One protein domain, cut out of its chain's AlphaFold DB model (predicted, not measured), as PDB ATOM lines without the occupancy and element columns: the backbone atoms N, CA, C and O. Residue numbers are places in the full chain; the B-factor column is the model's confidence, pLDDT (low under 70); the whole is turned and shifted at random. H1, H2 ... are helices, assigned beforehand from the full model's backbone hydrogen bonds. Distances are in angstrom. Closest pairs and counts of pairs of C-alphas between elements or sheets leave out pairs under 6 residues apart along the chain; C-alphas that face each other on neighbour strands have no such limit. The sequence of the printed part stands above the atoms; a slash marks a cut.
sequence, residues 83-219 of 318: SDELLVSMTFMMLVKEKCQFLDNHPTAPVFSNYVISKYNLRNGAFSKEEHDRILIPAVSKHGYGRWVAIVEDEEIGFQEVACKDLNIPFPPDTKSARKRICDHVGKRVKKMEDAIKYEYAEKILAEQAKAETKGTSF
ATOM      1  N   SER A  83      85.020  94.565  55.724       85.88
ATOM      2  CA  SER A  83      84.193  94.169  56.875       85.88
ATOM      3  C   SER A  83      84.987  94.195  58.182       85.88
ATOM      4  O   SER A  83      84.555  94.823  59.147       85.88
ATOM      5  N   ASP A  84      86.201  93.635  58.179       82.88
ATOM      6  CA  ASP A  84      87.106  93.629  59.334       82.88
ATOM      7  C   ASP A  84      87.420  95.056  59.828       82.88
ATOM      8  O   ASP A  84      87.328  95.349  61.021       82.88
ATOM      9  N   GLU A  85      87.755  95.980  58.917       85.12
ATOM     10  CA  GLU A  85      88.069  97.373  59.276       85.12
ATOM     11  C   GLU A  85      86.857  98.078  59.906       85.12
ATOM     12  O   GLU A  85      86.987  98.835  60.875       85.12
ATOM     13  N   LEU A  86      85.664  97.828  59.363       89.31
ATOM     14  CA  LEU A  86      84.426  98.440  59.832       89.31
ATOM     15  C   LEU A  86      83.982  97.887  61.180       89.31
ATOM     16  O   LEU A  86      83.601  98.673  62.047       89.31
ATOM     17  N   LEU A  87      84.103  96.578  61.394       84.75
ATOM     18  CA  LEU A  87      83.826  95.950  62.685       84.75
ATOM     19  C   LEU A  87      84.784  96.460  63.768       84.75
ATOM     20  O   LEU A  87      84.346  96.796  64.872       84.75
ATOM     21  N   VAL A  88      86.075  96.616  63.452       83.88
ATOM     22  CA  VAL A  88      87.063  97.217  64.367       83.88
ATOM     23  C   VAL A  88      86.719  98.673  64.691       83.88
ATOM     24  O   VAL A  88      86.832  99.089  65.848       83.88
ATOM     25  N   SER A  89      86.295  99.452  63.694       87.00
ATOM     26  CA  SER A  89      85.918 100.862  63.871       87.00
ATOM     27  C   SER A  89      84.652 101.009  64.719       87.00
ATOM     28  O   SER A  89      84.623 101.808  65.656       87.00
ATOM     29  N   MET A  90      83.627 100.197  64.440       88.06
ATOM     30  CA  MET A  90      82.391 100.144  65.221       88.06
ATOM     31  C   MET A  90      82.681  99.770  66.675       88.06
ATOM     32  O   MET A  90      82.274 100.495  67.580       88.06
ATOM     33  N   THR A  91      83.449  98.697  66.886       86.38
ATOM     34  CA  THR A  91      83.863  98.239  68.219       86.38
ATOM     35  C   THR A  91      84.561  99.355  68.984       86.38
ATOM     36  O   THR A  91      84.196  99.660  70.114       86.38
ATOM     37  N   PHE A  92      85.525 100.035  68.362       90.38
ATOM     38  CA  PHE A  92      86.218 101.139  69.015       90.38
ATOM     39  C   PHE A  92      85.269 102.269  69.442       90.38
ATOM     40  O   PHE A  92      85.353 102.730  70.580       90.38
ATOM     41  N   MET A  93      84.343 102.693  68.578       94.19
ATOM     42  CA  MET A  93      83.390 103.753  68.928       94.19
ATOM     43  C   MET A  93      82.426 103.344  70.050       94.19
ATOM     44  O   MET A  93      82.041 104.193  70.854       94.19
ATOM     45  N   MET A  94      82.079 102.058  70.159       90.00
ATOM     46  CA  MET A  94      81.323 101.535  71.304       90.00
ATOM     47  C   MET A  94      82.135 101.632  72.599       90.00
ATOM     48  O   MET A  94      81.651 102.187  73.584       90.00
ATOM     49  N   LEU A  95      83.405 101.220  72.573       92.31
ATOM     50  CA  LEU A  95      84.296 101.327  73.733       92.31
ATOM     51  C   LEU A  95      84.525 102.780  74.167       92.31
ATOM     52  O   LEU A  95      84.611 103.060  75.360       92.31
ATOM     53  N   VAL A  96      84.595 103.726  73.225       95.56
ATOM     54  CA  VAL A  96      84.663 105.164  73.540       95.56
ATOM     55  C   VAL A  96      83.417 105.613  74.305       95.56
ATOM     56  O   VAL A  96      83.544 106.330  75.297       95.56
ATOM     57  N   LYS A  97      82.220 105.178  73.894       92.50
ATOM     58  CA  LYS A  97      80.962 105.513  74.583       92.50
ATOM     59  C   LYS A  97      80.892 104.910  75.981       92.50
ATOM     60  O   LYS A  97      80.563 105.627  76.923       92.50
ATOM     61  N   GLU A  98      81.274 103.646  76.137       91.94
ATOM     62  CA  GLU A  98      81.391 103.005  77.455       91.94
ATOM     63  C   GLU A  98      82.394 103.742  78.349       91.94
ATOM     64  O   GLU A  98      82.151 103.961  79.536       91.94
ATOM     65  N   LYS A  99      83.520 104.183  77.775       94.62
ATOM     66  CA  LYS A  99      84.524 104.969  78.493       94.62
ATOM     67  C   LYS A  99      83.975 106.323  78.941       94.62
ATOM     68  O   LYS A  99      84.259 106.722  80.064       94.62
ATOM     69  N   CYS A 100      83.177 107.000  78.110       95.56
ATOM     70  CA  CYS A 100      82.487 108.237  78.496       95.56
ATOM     71  C   CYS A 100      81.563 107.988  79.694       95.56
ATOM     72  O   CYS A 100      81.719 108.637  80.722       95.56
ATOM     73  N   GLN A 101      80.696 106.974  79.607       93.94
ATOM     74  CA  GLN A 101      79.785 106.612  80.700       93.94
ATOM     75  C   GLN A 101      80.533 106.281  81.997       93.94
ATOM     76  O   GLN A 101      80.117 106.683  83.081       93.94
ATOM     77  N   PHE A 102      81.659 105.570  81.906       94.50
ATOM     78  CA  PHE A 102      82.510 105.295  83.061       94.50
ATOM     79  C   PHE A 102      83.043 106.583  83.705       94.50
ATOM     80  O   PHE A 102      83.015 106.699  84.927       94.50
ATOM     81  N   LEU A 103      83.523 107.540  82.906       95.81
ATOM     82  CA  LEU A 103      84.044 108.813  83.412       95.81
ATOM     83  C   LEU A 103      82.947 109.675  84.044       95.81
ATOM     84  O   LEU A 103      83.205 110.300  85.072       95.81
ATOM     85  N   ASP A 104      81.737 109.659  83.484       95.31
ATOM     86  CA  ASP A 104      80.578 110.366  84.037       95.31
ATOM     87  C   ASP A 104      80.160 109.775  85.394       95.31
ATOM     88  O   ASP A 104      79.930 110.502  86.360       95.31
ATOM     89  N   ASN A 105      80.129 108.442  85.497       96.44
ATOM     90  CA  ASN A 105      79.768 107.731  86.728       96.44
ATOM     91  C   ASN A 105      80.873 107.779  87.799       96.44
ATOM     92  O   ASN A 105      80.598 107.641  88.993       96.44
ATOM     93  N   HIS A 106      82.129 107.955  87.384       95.06
ATOM     94  CA  HIS A 106      83.299 107.937  88.258       95.06
ATOM     95  C   HIS A 106      84.232 109.125  87.968       95.06
ATOM     96  O   HIS A 106      85.370 108.934  87.528       95.06
ATOM     97  N   PRO A 107      83.808 110.364  88.274       94.50
ATOM     98  CA  PRO A 107      84.520 111.574  87.858       94.50
ATOM     99  C   PRO A 107      85.943 111.671  88.423       94.50
ATOM    100  O   PRO A 107      86.820 112.256  87.790       94.50
ATOM    101  N   THR A 108      86.207 111.066  89.582       95.00
ATOM    102  CA  THR A 108      87.526 111.059  90.235       95.00
ATOM    103  C   THR A 108      88.368 109.824  89.916       95.00
ATOM    104  O   THR A 108      89.550 109.797  90.258       95.00
ATOM    105  N   ALA A 109      87.798 108.795  89.277       95.00
ATOM    106  CA  ALA A 109      88.545 107.595  88.915       95.00
ATOM    107  C   ALA A 109      89.496 107.892  87.752       95.00
ATOM    108  O   ALA A 109      89.117 108.641  86.851       95.00
ATOM    109  N   PRO A 110      90.709 107.317  87.732       95.69
ATOM    110  CA  PRO A 110      91.677 107.597  86.683       95.69
ATOM    111  C   PRO A 110      91.145 107.182  85.308       95.69
ATOM    112  O   PRO A 110      90.493 106.143  85.178       95.69
ATOM    113  N   VAL A 111      91.467 107.959  84.266       96.44
ATOM    114  CA  VAL A 111      91.051 107.614  82.892       96.44
ATOM    115  C   VAL A 111      91.627 106.268  82.469       96.44
ATOM    116  O   VAL A 111      90.925 105.486  81.851       96.44
ATOM    117  N   PHE A 112      92.875 105.966  82.811       95.94
ATOM    118  CA  PHE A 112      93.516 104.684  82.518       95.94
ATOM    119  C   PHE A 112      94.212 104.165  83.771       95.94
ATOM    120  O   PHE A 112      94.722 104.953  84.568       95.94
ATOM    121  N   SER A 113      94.280 102.846  83.943       93.81
ATOM    122  CA  SER A 113      95.052 102.269  85.053       93.81
ATOM    123  C   SER A 113      96.555 102.580  84.929       93.81
ATOM    124  O   SER A 113      97.081 102.742  83.826       93.81
ATOM    125  N   ASN A 114      97.287 102.585  86.052       93.94
ATOM    126  CA  ASN A 114      98.747 102.786  86.051       93.94
ATOM    127  C   ASN A 114      99.483 101.777  85.156       93.94
ATOM    128  O   ASN A 114     100.462 102.126  84.495       93.94
ATOM    129  N   TYR A 115      98.987 100.539  85.096       93.81
ATOM    130  CA  TYR A 115      99.535  99.503  84.228       93.81
ATOM    131  C   TYR A 115      99.410  99.878  82.744       93.81
ATOM    132  O   TYR A 115     100.395  99.843  82.007       93.81
ATOM    133  N   VAL A 116      98.225 100.318  82.315       94.06
ATOM    134  CA  VAL A 116      97.956 100.737  80.930       94.06
ATOM    135  C   VAL A 116      98.759 101.985  80.575       94.06
ATOM    136  O   VAL A 116      99.377 102.044  79.510       94.06
ATOM    137  N   ILE A 117      98.819 102.952  81.495       94.88
ATOM    138  CA  ILE A 117      99.637 104.159  81.352       94.88
ATOM    139  C   ILE A 117     101.099 103.796  81.083       94.88
ATOM    140  O   ILE A 117     101.698 104.354  80.160       94.88
ATOM    141  N   SER A 118     101.655 102.863  81.860       94.06
ATOM    142  CA  SER A 118     103.032 102.398  81.700       94.06
ATOM    143  C   SER A 118     103.227 101.640  80.387       94.06
ATOM    144  O   SER A 118     104.189 101.901  79.672       94.06
ATOM    145  N   LYS A 119     102.316 100.723  80.040       92.88
ATOM    146  CA  LYS A 119     102.420  99.876  78.843       92.88
ATOM    147  C   LYS A 119     102.414 100.687  77.545       92.88
ATOM    148  O   LYS A 119     103.205 100.412  76.648       92.88
ATOM    149  N   TYR A 120     101.561 101.707  77.470       91.56
ATOM    150  CA  TYR A 120     101.394 102.546  76.276       91.56
ATOM    151  C   TYR A 120     102.121 103.893  76.361       91.56
ATOM    152  O   TYR A 120     101.984 104.731  75.466       91.56
ATOM    153  N   ASN A 121     102.911 104.121  77.417       91.69
ATOM    154  CA  ASN A 121     103.626 105.375  77.664       91.69
ATOM    155  C   ASN A 121     102.712 106.608  77.516       91.69
ATOM    156  O   ASN A 121     103.043 107.590  76.839       91.69
ATOM    157  N   LEU A 122     101.523 106.549  78.128       92.88
ATOM    158  CA  LEU A 122     100.464 107.540  77.906       92.88
ATOM    159  C   LEU A 122     100.788 108.920  78.477       92.88
ATOM    160  O   LEU A 122     100.184 109.890  78.032       92.88
ATOM    161  N   ARG A 123     101.739 109.042  79.407       93.69
ATOM    162  CA  ARG A 123     102.156 110.329  79.997       93.69
ATOM    163  C   ARG A 123     103.365 110.962  79.295       93.69
ATOM    164  O   ARG A 123     104.031 111.813  79.870       93.69
ATOM    165  N   ASN A 124     103.648 110.556  78.051       88.44
ATOM    166  CA  ASN A 124     104.722 111.122  77.233       88.44
ATOM    167  C   ASN A 124     104.200 111.775  75.934       88.44
ATOM    168  O   ASN A 124     103.426 111.174  75.175       88.44
ATOM    169  N   GLY A 125     104.697 112.982  75.649       85.56
ATOM    170  CA  GLY A 125     104.411 113.774  74.450       85.56
ATOM    171  C   GLY A 125     103.370 114.878  74.659       85.56
ATOM    172  O   GLY A 125     102.893 115.108  75.771       85.56
ATOM    173  N   ALA A 126     103.013 115.565  73.572       87.31
ATOM    174  CA  ALA A 126     101.961 116.580  73.585       87.31
ATOM    175  C   ALA A 126     100.602 115.966  73.957       87.31
ATOM    176  O   ALA A 126     100.305 114.829  73.583       87.31
ATOM    177  N   PHE A 127      99.792 116.741  74.680       91.94
ATOM    178  CA  PHE A 127      98.450 116.360  75.132       91.94
ATOM    179  C   PHE A 127      98.410 115.053  75.940       91.94
ATOM    180  O   PHE A 127      97.447 114.303  75.871       91.94
ATOM    181  N   SER A 128      99.468 114.754  76.701       91.44
ATOM    182  CA  SER A 128      99.625 113.473  77.412       91.44
ATOM    183  C   SER A 128      99.083 113.452  78.846       91.44
ATOM    184  O   SER A 128      98.978 112.382  79.456       91.44
ATOM    185  N   LYS A 129      98.732 114.623  79.387       94.56
ATOM    186  CA  LYS A 129      98.107 114.749  80.707       94.56
ATOM    187  C   LYS A 129      96.715 114.119  80.736       94.56
ATOM    188  O   LYS A 129      96.051 114.023  79.706       94.56
ATOM    189  N   GLU A 130      96.282 113.702  81.919       94.94
ATOM    190  CA  GLU A 130      94.991 113.033  82.092       94.94
ATOM    191  C   GLU A 130      93.812 113.959  81.785       94.94
ATOM    192  O   GLU A 130      92.826 113.530  81.193       94.94
ATOM    193  N   GLU A 131      93.944 115.238  82.126       93.94
ATOM    194  CA  GLU A 131      92.930 116.262  81.857       93.94
ATOM    195  C   GLU A 131      92.610 116.367  80.358       93.94
ATOM    196  O   GLU A 131      91.454 116.545  79.985       93.94
ATOM    197  N   HIS A 132      93.605 116.185  79.483       96.00
ATOM    198  CA  HIS A 132      93.368 116.168  78.039       96.00
ATOM    199  C   HIS A 132      92.582 114.937  77.601       96.00
ATOM    200  O   HIS A 132      91.705 115.054  76.754       96.00
ATOM    201  N   ASP A 133      92.870 113.768  78.176       96.38
ATOM    202  CA  ASP A 133      92.158 112.532  77.843       96.38
ATOM    203  C   ASP A 133      90.681 112.637  78.237       96.38
ATOM    204  O   ASP A 133      89.806 112.230  77.472       96.38
ATOM    205  N   ARG A 134      90.402 113.255  79.394       96.19
ATOM    206  CA  ARG A 134      89.038 113.531  79.873       96.19
ATOM    207  C   ARG A 134      88.249 114.453  78.954       96.19
ATOM    208  O   ARG A 134      87.035 114.336  78.911       96.19
ATOM    209  N   ILE A 135      88.921 115.345  78.229       96.31
ATOM    210  CA  ILE A 135      88.283 116.228  77.247       96.31
ATOM    211  C   ILE A 135      88.138 115.507  75.898       96.31
ATOM    212  O   ILE A 135      87.073 115.512  75.285       96.31
ATOM    213  N   LEU A 136      89.205 114.856  75.431       97.81
ATOM    214  CA  LEU A 136      89.274 114.277  74.092       97.81
ATOM    215  C   LEU A 136      88.407 113.023  73.922       97.81
ATOM    216  O   LEU A 136      87.883 112.816  72.832       97.81
ATOM    217  N   ILE A 137      88.234 112.188  74.954       97.62
ATOM    218  CA  ILE A 137      87.391 110.982  74.860       97.62
ATOM    219  C   ILE A 137      85.916 111.357  74.590       97.62
ATOM    220  O   ILE A 137      85.383 110.914  73.565       97.62
ATOM    221  N   PRO A 138      85.265 112.224  75.397       97.19
ATOM    222  CA  PRO A 138      83.931 112.736  75.081       97.19
ATOM    223  C   PRO A 138      83.878 113.497  73.755       97.19
ATOM    224  O   PRO A 138      82.916 113.339  73.005       97.19
ATOM    225  N   ALA A 139      84.918 114.266  73.415       97.88
ATOM    226  CA  ALA A 139      84.973 114.986  72.144       97.88
ATOM    227  C   ALA A 139      84.920 114.047  70.927       97.88
ATOM    228  O   ALA A 139      84.201 114.321  69.968       97.88
ATOM    229  N   VAL A 140      85.647 112.924  70.970       98.00
ATOM    230  CA  VAL A 140      85.605 111.886  69.926       98.00
ATOM    231  C   VAL A 140      84.228 111.231  69.859       98.00
ATOM    232  O   VAL A 140      83.733 110.988  68.762       98.00
ATOM    233  N   SER A 141      83.590 110.987  71.006       96.06
ATOM    234  CA  SER A 141      82.219 110.464  71.061       96.06
ATOM    235  C   SER A 141      81.207 111.420  70.414       96.06
ATOM    236  O   SER A 141      80.371 110.981  69.626       96.06
ATOM    237  N   LYS A 142      81.317 112.729  70.703       95.81
ATOM    238  CA  LYS A 142      80.422 113.793  70.211       95.81
ATOM    239  C   LYS A 142      80.600 114.073  68.719       95.81
ATOM    240  O   LYS A 142      79.622 114.148  67.990       95.81
ATOM    241  N   HIS A 143      81.841 114.245  68.262       96.81
ATOM    242  CA  HIS A 143      82.141 114.712  66.898       96.81
ATOM    243  C   HIS A 143      82.489 113.600  65.917       96.81
ATOM    244  O   HIS A 143      82.611 113.858  64.721       96.81
ATOM    245  N   GLY A 144      82.708 112.384  66.408       95.88
ATOM    246  CA  GLY A 144      83.144 111.250  65.612       95.88
ATOM    247  C   GLY A 144      84.652 111.228  65.357       95.88
ATOM    248  O   GLY A 144      85.353 112.246  65.306       95.88
ATOM    249  N   TYR A 145      85.175 110.021  65.159       96.94
ATOM    250  CA  TYR A 145      86.598 109.799  64.934       96.94
ATOM    251  C   TYR A 145      87.108 110.523  63.674       96.94
ATOM    252  O   TYR A 145      86.436 110.611  62.643       96.94
ATOM    253  N   GLY A 146      88.318 111.082  63.731       96.38
ATOM    254  CA  GLY A 146      88.928 111.766  62.587       96.38
ATOM    255  C   GLY A 146      88.409 113.184  62.321       96.38
ATOM    256  O   GLY A 146      88.883 113.834  61.389       96.38
ATOM    257  N   ARG A 147      87.452 113.701  63.103       96.50
ATOM    258  CA  ARG A 147      86.930 115.077  62.988       96.50
ATOM    259  C   ARG A 147      87.726 116.055  63.859       96.50
ATOM    260  O   ARG A 147      87.157 116.844  64.600       96.50
ATOM    261  N   TRP A 148      89.058 116.030  63.750       97.69
ATOM    262  CA  TRP A 148      89.958 116.799  64.626       97.69
ATOM    263  C   TRP A 148      89.697 118.302  64.601       97.69
ATOM    264  O   TRP A 148      89.734 118.931  65.648       97.69
ATOM    265  N   VAL A 149      89.385 118.860  63.429       96.31
ATOM    266  CA  VAL A 149      89.038 120.283  63.304       96.31
ATOM    267  C   VAL A 149      87.775 120.603  64.103       96.31
ATOM    268  O   VAL A 149      87.809 121.511  64.919       96.31
ATOM    269  N   ALA A 150      86.708 119.809  63.949       96.50
ATOM    270  CA  ALA A 150      85.460 120.014  64.689       96.50
ATOM    271  C   ALA A 150      85.651 119.855  66.206       96.50
ATOM    272  O   ALA A 150      85.105 120.634  66.967       96.50
ATOM    273  N   ILE A 151      86.480 118.896  66.634       97.50
ATOM    274  CA  ILE A 151      86.829 118.700  68.050       97.50
ATOM    275  C   ILE A 151      87.594 119.899  68.613       97.50
ATOM    276  O   ILE A 151      87.334 120.328  69.732       97.50
ATOM    277  N   VAL A 152      88.570 120.412  67.865       96.62
ATOM    278  CA  VAL A 152      89.413 121.522  68.317       96.62
ATOM    279  C   VAL A 152      88.633 122.832  68.323       96.62
ATOM    280  O   VAL A 152      88.822 123.617  69.238       96.62
ATOM    281  N   GLU A 153      87.788 123.077  67.324       95.06
ATOM    282  CA  GLU A 153      87.033 124.327  67.163       95.06
ATOM    283  C   GLU A 153      85.701 124.349  67.938       95.06
ATOM    284  O   GLU A 153      84.993 125.348  67.887       95.06
ATOM    285  N   ASP A 154      85.357 123.284  68.671       96.38
ATOM    286  CA  ASP A 154      84.173 123.267  69.534       96.38
ATOM    287  C   ASP A 154      84.396 124.128  70.791       96.38
ATOM    288  O   ASP A 154      85.154 123.769  71.701       96.38
ATOM    289  N   GLU A 155      83.705 125.266  70.832       94.12
ATOM    290  CA  GLU A 155      83.738 126.226  71.937       94.12
ATOM    291  C   GLU A 155      83.222 125.634  73.258       94.12
ATOM    292  O   GLU A 155      83.745 125.981  74.315       94.12
ATOM    293  N   GLU A 156      82.259 124.705  73.220       94.31
ATOM    294  CA  GLU A 156      81.730 124.049  74.425       94.31
ATOM    295  C   GLU A 156      82.763 123.105  75.052       94.31
ATOM    296  O   GLU A 156      82.780 122.907  76.265       94.31
ATOM    297  N   ILE A 157      83.633 122.516  74.225       93.19
ATOM    298  CA  ILE A 157      84.719 121.637  74.675       93.19
ATOM    299  C   ILE A 157      85.912 122.465  75.173       93.19
ATOM    300  O   ILE A 157      86.617 122.044  76.092       93.19
ATOM    301  N   GLY A 158      86.177 123.622  74.557       92.00
ATOM    302  CA  GLY A 158      87.234 124.548  74.979       92.00
ATOM    303  C   GLY A 158      88.664 124.011  74.807       92.00
ATOM    304  O   GLY A 158      89.611 124.555  75.377       92.00
ATOM    305  N   PHE A 159      88.864 122.942  74.024       95.44
ATOM    306  CA  PHE A 159      90.176 122.290  73.906       95.44
ATOM    307  C   PHE A 159      91.215 123.152  73.169       95.44
ATOM    308  O   PHE A 159      92.413 122.989  73.403       95.44
ATOM    309  N   GLN A 160      90.797 124.077  72.296       94.81
ATOM    310  CA  GLN A 160      91.722 124.916  71.521       94.81
ATOM    311  C   GLN A 160      92.640 125.762  72.405       94.81
ATOM    312  O   GLN A 160      93.835 125.843  72.130       94.81
ATOM    313  N   GLU A 161      92.105 126.367  73.465       94.12
ATOM    314  CA  GLU A 161      92.883 127.213  74.374       94.12
ATOM    315  C   GLU A 161      93.947 126.387  75.111       94.12
ATOM    316  O   GLU A 161      95.129 126.748  75.132       94.12
ATOM    317  N   VAL A 162      93.545 125.220  75.627       93.25
ATOM    318  CA  VAL A 162      94.442 124.256  76.282       93.25
ATOM    319  C   VAL A 162      95.533 123.796  75.317       93.25
ATOM    320  O   VAL A 162      96.717 123.793  75.660       93.25
ATOM    321  N   ALA A 163      95.151 123.466  74.083       95.06
ATOM    322  CA  ALA A 163      96.072 123.018  73.054       95.06
ATOM    323  C   ALA A 163      97.078 124.100  72.640       95.06
ATOM    324  O   ALA A 163      98.264 123.807  72.468       95.06
ATOM    325  N   CYS A 164      96.621 125.346  72.496       95.50
ATOM    326  CA  CYS A 164      97.474 126.489  72.193       95.50
ATOM    327  C   CYS A 164      98.517 126.706  73.293       95.50
ATOM    328  O   CYS A 164      99.708 126.813  72.993       95.50
ATOM    329  N   LYS A 165      98.096 126.686  74.562       93.19
ATOM    330  CA  LYS A 165      98.996 126.825  75.712       93.19
ATOM    331  C   LYS A 165     100.058 125.725  75.750       93.19
ATOM    332  O   LYS A 165     101.243 126.028  75.877       93.19
ATOM    333  N   ASP A 166      99.658 124.465  75.591       93.44
ATOM    334  CA  ASP A 166     100.573 123.318  75.656       93.44
ATOM    335  C   ASP A 166     101.568 123.266  74.482       93.44
ATOM    336  O   ASP A 166     102.677 122.752  74.632       93.44
ATOM    337  N   LEU A 167     101.201 123.809  73.316       94.44
ATOM    338  CA  LEU A 167     102.069 123.873  72.134       94.44
ATOM    339  C   LEU A 167     102.814 125.206  71.973       94.44
ATOM    340  O   LEU A 167     103.536 125.369  70.983       94.44
ATOM    341  N   ASN A 168     102.655 126.139  72.917       95.31
ATOM    342  CA  ASN A 168     103.187 127.501  72.841       95.31
ATOM    343  C   ASN A 168     102.779 128.223  71.536       95.31
ATOM    344  O   ASN A 168     103.611 128.776  70.813       95.31
ATOM    345  N   ILE A 169     101.490 128.152  71.203       95.44
ATOM    346  CA  ILE A 169     100.856 128.809  70.053       95.44
ATOM    347  C   ILE A 169      99.982 129.959  70.587       95.44
ATOM    348  O   ILE A 169      99.279 129.755  71.576       95.44
ATOM    349  N   PRO A 170      99.977 131.149  69.952       95.69
ATOM    350  CA  PRO A 170      99.044 132.215  70.306       95.69
ATOM    351  C   PRO A 170      97.583 131.751  70.234       95.69
ATOM    352  O   PRO A 170      97.193 131.033  69.312       95.69
ATOM    353  N   PHE A 171      96.771 132.162  71.207       94.12
ATOM    354  CA  PHE A 171      95.328 131.937  71.194       94.12
ATOM    355  C   PHE A 171      94.601 133.249  70.843       94.12
ATOM    356  O   PHE A 171      94.872 134.261  71.496       94.12
ATOM    357  N   PRO A 172      93.696 133.260  69.843       93.06
ATOM    358  CA  PRO A 172      93.349 132.150  68.948       93.06
ATOM    359  C   PRO A 172      94.447 131.861  67.897       93.06
ATOM    360  O   PRO A 172      95.223 132.758  67.560       93.06
ATOM    361  N   PRO A 173      94.512 130.635  67.334       92.31
ATOM    362  CA  PRO A 173      95.489 130.292  66.304       92.31
ATOM    363  C   PRO A 173      95.220 131.064  65.000       92.31
ATOM    364  O   PRO A 173      94.232 130.839  64.284       92.31
ATOM    365  N   ASP A 174      96.154 131.953  64.675       90.62
ATOM    366  CA  ASP A 174      96.110 132.922  63.576       90.62
ATOM    367  C   ASP A 174      96.412 132.315  62.194       90.62
ATOM    368  O   ASP A 174      95.956 132.814  61.165       90.62
ATOM    369  N   THR A 175      97.144 131.200  62.157       94.06
ATOM    370  CA  THR A 175      97.616 130.566  60.921       94.06
ATOM    371  C   THR A 175      97.014 129.181  60.693       94.06
ATOM    372  O   THR A 175      96.824 128.377  61.610       94.06
ATOM    373  N   LYS A 176      96.788 128.834  59.416       94.12
ATOM    374  CA  LYS A 176      96.386 127.472  59.009       94.12
ATOM    375  C   LYS A 176      97.400 126.415  59.462       94.12
ATOM    376  O   LYS A 176      97.015 125.302  59.808       94.12
ATOM    377  N   SER A 177      98.690 126.759  59.476       95.06
ATOM    378  CA  SER A 177      99.764 125.877  59.944       95.06
ATOM    379  C   SER A 177      99.673 125.605  61.448       95.06
ATOM    380  O   SER A 177      99.822 124.452  61.849       95.06
ATOM    381  N   ALA A 178      99.372 126.613  62.275       95.00
ATOM    382  CA  ALA A 178      99.140 126.428  63.707       95.00
ATOM    383  C   ALA A 178      97.946 125.499  63.977       95.00
ATOM    384  O   ALA A 178      98.084 124.524  64.717       95.00
ATOM    385  N   ARG A 179      96.810 125.724  63.303       95.12
ATOM    386  CA  ARG A 179      95.619 124.859  63.429       95.12
ATOM    387  C   ARG A 179      95.902 123.421  63.010       95.12
ATOM    388  O   ARG A 179      95.536 122.487  63.722       95.12
ATOM    389  N   LYS A 180      96.615 123.238  61.891       96.00
ATOM    390  CA  LYS A 180      97.032 121.912  61.422       96.00
ATOM    391  C   LYS A 180      97.908 121.205  62.459       96.00
ATOM    392  O   LYS A 180      97.649 120.050  62.766       96.00
ATOM    393  N   ARG A 181      98.891 121.898  63.047       96.31
ATOM    394  CA  ARG A 181      99.750 121.329  64.102       96.31
ATOM    395  C   ARG A 181      98.935 120.840  65.300       96.31
ATOM    396  O   ARG A 181      99.186 119.734  65.770       96.31
ATOM    397  N   ILE A 182      97.957 121.624  65.764       96.69
ATOM    398  CA  ILE A 182      97.057 121.208  66.852       96.69
ATOM    399  C   ILE A 182      96.310 119.926  66.458       96.69
ATOM    400  O   ILE A 182      96.373 118.936  67.186       96.69
ATOM    401  N   CYS A 183      95.675 119.907  65.282       97.25
ATOM    402  CA  CYS A 183      94.928 118.744  64.790       97.25
ATOM    403  C   CYS A 183      95.812 117.495  64.634       97.25
ATOM    404  O   CYS A 183      95.397 116.398  65.006       97.25
ATOM    405  N   ASP A 184      97.042 117.650  64.137       96.69
ATOM    406  CA  ASP A 184      98.006 116.555  63.989       96.69
ATOM    407  C   ASP A 184      98.377 115.956  65.358       96.69
ATOM    408  O   ASP A 184      98.498 114.737  65.499       96.69
ATOM    409  N   HIS A 185      98.545 116.795  66.387       97.00
ATOM    410  CA  HIS A 185      98.797 116.335  67.754       97.00
ATOM    411  C   HIS A 185      97.566 115.676  68.391       97.00
ATOM    412  O   HIS A 185      97.726 114.645  69.045       97.00
ATOM    413  N   VAL A 186      96.357 116.200  68.154       97.31
ATOM    414  CA  VAL A 186      95.098 115.566  68.585       97.31
ATOM    415  C   VAL A 186      94.963 114.177  67.970       97.31
ATOM    416  O   VAL A 186      94.794 113.209  68.705       97.31
ATOM    417  N   GLY A 187      95.131 114.043  66.652       97.19
ATOM    418  CA  GLY A 187      95.040 112.748  65.974       97.19
ATOM    419  C   GLY A 187      96.048 111.728  66.512       97.19
ATOM    420  O   GLY A 187      95.686 110.594  66.818       97.19
ATOM    421  N   LYS A 188      97.306 112.143  66.725       96.12
ATOM    422  CA  LYS A 188      98.331 111.287  67.352       96.12
ATOM    423  C   LYS A 188      97.958 110.883  68.778       96.12
ATOM    424  O   LYS A 188      98.215 109.746  69.170       96.12
ATOM    425  N   ARG A 189      97.378 111.799  69.564       96.19
ATOM    426  CA  ARG A 189      96.959 111.508  70.940       96.19
ATOM    427  C   ARG A 189      95.802 110.519  70.968       96.19
ATOM    428  O   ARG A 189      95.894 109.519  71.674       96.19
ATOM    429  N   VAL A 190      94.762 110.765  70.175       96.75
ATOM    430  CA  VAL A 190      93.596 109.880  70.078       96.75
ATOM    431  C   VAL A 190      94.015 108.488  69.616       96.75
ATOM    432  O   VAL A 190      93.537 107.516  70.189       96.75
ATOM    433  N   LYS A 191      94.980 108.362  68.694       95.62
ATOM    434  CA  LYS A 191      95.483 107.045  68.282       95.62
ATOM    435  C   LYS A 191      96.119 106.254  69.432       95.62
ATOM    436  O   LYS A 191      95.844 105.071  69.583       95.62
ATOM    437  N   LYS A 192      96.910 106.905  70.294       95.06
ATOM    438  CA  LYS A 192      97.454 106.252  71.502       95.06
ATOM    439  C   LYS A 192      96.353 105.830  72.479       95.06
ATOM    440  O   LYS A 192      96.460 104.778  73.099       95.06
ATOM    441  N   MET A 193      95.319 106.661  72.639       95.88
ATOM    442  CA  MET A 193      94.171 106.322  73.488       95.88
ATOM    443  C   MET A 193      93.355 105.170  72.904       95.88
ATOM    444  O   MET A 193      92.902 104.325  73.664       95.88
ATOM    445  N   GLU A 194      93.195 105.103  71.581       94.88
ATOM    446  CA  GLU A 194      92.541 103.989  70.890       94.88
ATOM    447  C   GLU A 194      93.209 102.657  71.248       94.88
ATOM    448  O   GLU A 194      92.528 101.733  71.693       94.88
ATOM    449  N   ASP A 195      94.538 102.582  71.131       92.31
ATOM    450  CA  ASP A 195      95.296 101.372  71.464       92.31
ATOM    451  C   ASP A 195      95.145 100.997  72.952       92.31
ATOM    452  O   ASP A 195      94.961  99.827  73.290       92.31
ATOM    453  N   ALA A 196      95.156 101.991  73.846       94.81
ATOM    454  CA  ALA A 196      94.982 101.785  75.283       94.81
ATOM    455  C   ALA A 196      93.562 101.329  75.669       94.81
ATOM    456  O   ALA A 196      93.415 100.428  76.494       94.81
ATOM    457  N   ILE A 197      92.521 101.917  75.068       94.06
ATOM    458  CA  ILE A 197      91.115 101.546  75.293       94.06
ATOM    459  C   ILE A 197      90.870 100.112  74.818       94.06
ATOM    460  O   ILE A 197      90.301  99.309  75.557       94.06
ATOM    461  N   LYS A 198      91.345  99.767  73.614       88.94
ATOM    462  CA  LYS A 198      91.247  98.404  73.069       88.94
ATOM    463  C   LYS A 198      91.932  97.384  73.976       88.94
ATOM    464  O   LYS A 198      91.415  96.290  74.178       88.94
ATOM    465  N   TYR A 199      93.069  97.754  74.556       88.50
ATOM    466  CA  TYR A 199      93.794  96.888  75.474       88.50
ATOM    467  C   TYR A 199      93.079  96.675  76.812       88.50
ATOM    468  O   TYR A 199      92.928  95.536  77.242       88.50
ATOM    469  N   GLU A 200      92.605  97.744  77.464       87.44
ATOM    470  CA  GLU A 200      91.821  97.621  78.705       87.44
ATOM    471  C   GLU A 200      90.601  96.729  78.516       87.44
ATOM    472  O   GLU A 200      90.239  95.958  79.403       87.44
ATOM    473  N   TYR A 201      89.977  96.838  77.350       84.19
ATOM    474  CA  TYR A 201      88.849  96.015  76.989       84.19
ATOM    475  C   TYR A 201      89.223  94.528  76.843       84.19
ATOM    476  O   TYR A 201      88.582  93.672  77.453       84.19
ATOM    477  N   ALA A 202      90.309  94.216  76.127       80.38
ATOM    478  CA  ALA A 202      90.811  92.847  75.995       80.38
ATOM    479  C   ALA A 202      91.173  92.210  77.353       80.38
ATOM    480  O   ALA A 202      90.869  91.043  77.595       80.38
ATOM    481  N   GLU A 203      91.765  92.975  78.273       80.50
ATOM    482  CA  GLU A 203      92.072  92.499  79.631       80.50
ATOM    483  C   GLU A 203      90.807  92.203  80.449       80.50
ATOM    484  O   GLU A 203      90.745  91.185  81.142       80.50
ATOM    485  N   LYS A 204      89.775  93.058  80.359       77.56
ATOM    486  CA  LYS A 204      88.480  92.819  81.023       77.56
ATOM    487  C   LYS A 204      87.849  91.518  80.544       77.56
ATOM    488  O   LYS A 204      87.445  90.706  81.373       77.56
ATOM    489  N   ILE A 205      87.844  91.302  79.228       72.88
ATOM    490  CA  ILE A 205      87.391  90.057  78.614       72.88
ATOM    491  C   ILE A 205      88.135  88.865  79.228       72.88
ATOM    492  O   ILE A 205      87.499  87.959  79.757       72.88
ATOM    493  N   LEU A 206      89.471  88.849  79.187       76.19
ATOM    494  CA  LEU A 206      90.261  87.715  79.686       76.19
ATOM    495  C   LEU A 206      89.988  87.443  81.174       76.19
ATOM    496  O   LEU A 206      89.858  86.290  81.588       76.19
ATOM    497  N   ALA A 207      89.828  88.499  81.972       74.62
ATOM    498  CA  ALA A 207      89.499  88.383  83.388       74.62
ATOM    499  C   ALA A 207      88.097  87.793  83.632       74.62
ATOM    500  O   ALA A 207      87.909  87.028  84.578       74.62
ATOM    501  N   GLU A 208      87.104  88.134  82.809       73.88
ATOM    502  CA  GLU A 208      85.753  87.558  82.881       73.88
ATOM    503  C   GLU A 208      85.748  86.070  82.518       73.88
ATOM    504  O   GLU A 208      85.086  85.276  83.189       73.88
ATOM    505  N   GLN A 209      86.545  85.672  81.526       70.62
ATOM    506  CA  GLN A 209      86.691  84.271  81.123       70.62
ATOM    507  C   GLN A 209      87.324  83.421  82.223       70.62
ATOM    508  O   GLN A 209      86.771  82.391  82.600       70.62
ATOM    509  N   ALA A 210      88.422  83.897  82.815       75.94
ATOM    510  CA  ALA A 210      89.083  83.210  83.921       75.94
ATOM    511  C   ALA A 210      88.151  83.043  85.141       75.94
ATOM    512  O   ALA A 210      88.190  82.031  85.846       75.94
ATOM    513  N   LYS A 211      87.265  84.020  85.389       74.88
ATOM    514  CA  LYS A 211      86.225  83.936  86.433       74.88
ATOM    515  C   LYS A 211      85.122  82.926  86.098       74.88
ATOM    516  O   LYS A 211      84.576  82.308  87.011       74.88
ATOM    517  N   ALA A 212      84.767  82.778  84.824       71.31
ATOM    518  CA  ALA A 212      83.795  81.784  84.379       71.31
ATOM    519  C   ALA A 212      84.361  80.357  84.494       71.31
ATOM    520  O   ALA A 212      83.677  79.469  84.997       71.31
ATOM    521  N   GLU A 213      85.628  80.160  84.125       70.06
ATOM    522  CA  GLU A 213      86.328  78.874  84.240       70.06
ATOM    523  C   GLU A 213      86.481  78.435  85.703       70.06
ATOM    524  O   GLU A 213      86.144  77.307  86.046       70.06
ATOM    525  N   THR A 214      86.869  79.342  86.604       64.44
ATOM    526  CA  THR A 214      86.996  79.038  88.046       64.44
ATOM    527  C   THR A 214      85.666  78.716  88.737       64.44
ATOM    528  O   THR A 214      85.652  77.919  89.675       64.44
ATOM    529  N   LYS A 215      84.538  79.273  88.272       55.44
ATOM    530  CA  LYS A 215      83.191  78.887  88.740       55.44
ATOM    531  C   LYS A 215      82.694  77.568  88.136       55.44
ATOM    532  O   LYS A 215      81.903  76.884  88.776       55.44
ATOM    533  N   GLY A 216      83.143  77.203  86.933       46.72
ATOM    534  CA  GLY A 216      82.837  75.910  86.311       46.72
ATOM    535  C   GLY A 216      83.539  74.738  87.002       46.72
ATOM    536  O   GLY A 216      82.946  73.675  87.178       46.72
ATOM    537  N   THR A 217      84.767  74.945  87.484       42.53
ATOM    538  CA  THR A 217      85.529  73.912  88.204       42.53
ATOM    539  C   THR A 217      84.898  73.543  89.553       42.53
ATOM    540  O   THR A 217      84.933  72.378  89.940       42.53
ATOM    541  N   SER A 218      84.217  74.477  90.235       43.00
ATOM    542  CA  SER A 218      83.600  74.193  91.543       43.00
ATOM    543  C   SER A 218      82.365  73.281  91.486       43.00
ATOM    544  O   SER A 218      81.878  72.876  92.537       43.00
ATOM    545  N   PHE A 219      81.834  72.965  90.296       33.41
ATOM    546  CA  PHE A 219      80.744  71.994  90.135       33.41
ATOM    547  C   PHE A 219      81.272  70.563  89.924       33.41
ATOM    548  O   PHE A 219      80.671  69.606  90.404       33.41
TER     549      PHE A 219
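What this domain is: This is residues 83 to 219 of the 318 residues of the protein "PKR2" of Arabidopsis thaliana (UniProt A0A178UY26). One long helix, H6, serves as a spine, with five shorter helices packed on its first part, while its last stretch, residues 202 to 219, sticks out free as an arm. H1 crosses H6 where the body gives way to the arm, and H3, H4 and H5 pack farther back toward the start of H6. The printed part has 137 residues with six named helices, H1 to H6 in order along the chain, and no named strand; the class is all helix. It is only just loose, close to compact, with a radius of gyration of the C-alphas of 17.3 A and spans of 68 by 34 by 25 A.

How they stand to each other: H6, residues 176 to 219, is the hub and touches five helices. H1, residues 83 to 105, touches it with residues 92 to 96 alone, about perpendicular at 86 degrees; the closest C-alphas, of Leu 95 and Ile 197, are 7.0 A apart. H2, residues 114 to 119, only just touches H6, with 3 pairs of C-alphas within 8 A; the closest, Val 116 and Ala 196, are 6.5 A apart. H3, residues 130 to 143, only just touches H6, again with 3 pairs, the closest being C-alphas 136 and 190 at 7.4 A. H3 also touches H1 at a steep tilt of 56 degrees, opposite ways, with C-alphas 100 and 138 closest at 5.8 A. H4, residues 148 to 153, touches H6 at a steep tilt of 65 degrees, with C-alphas 148 and 183 closest at 5.3 A. H4 touches H3 too, with C-alphas 139 and 151 closest at 5.8 A. H5, residues 159 to 167, only just touches H6, with 3 pairs, C-alphas 163 and 182 being closest at 6.5 A. H4 and H5 touch only at the corner, with C-alphas 152 and 160 closest at 5.2 A. H1 is apart from H4 and H5. Every O i to N i+4 pair is within hydrogen-bond range in H1, H2, H4 and H5, against 9 of 10 in H3 and 38 of 40 in H6.

Where its parts are: H6 runs 65.5 A from C-alpha 176 at (96.386, 127.472, 59.009) to C-alpha 219 at (80.744, 71.994, 90.135). H1 begins at C-alpha 83, (84.193, 94.169, 56.875), and measures 33.1 A to C-alpha 105. H3 measures 20.0 A, H5 12.1 A, H2 8.6 A and H4 8.5 A.

The domain as a whole: The two C-alphas farthest apart, of Asp 174 and Phe 219, are 68.2 A apart. Without residues 202 to 219 the body spans 40 by 33 by 25 A. The printed part has no cut, and no link is long. The mean pLDDT of the printed part is 90.1; residues 214 to 219 are under 70.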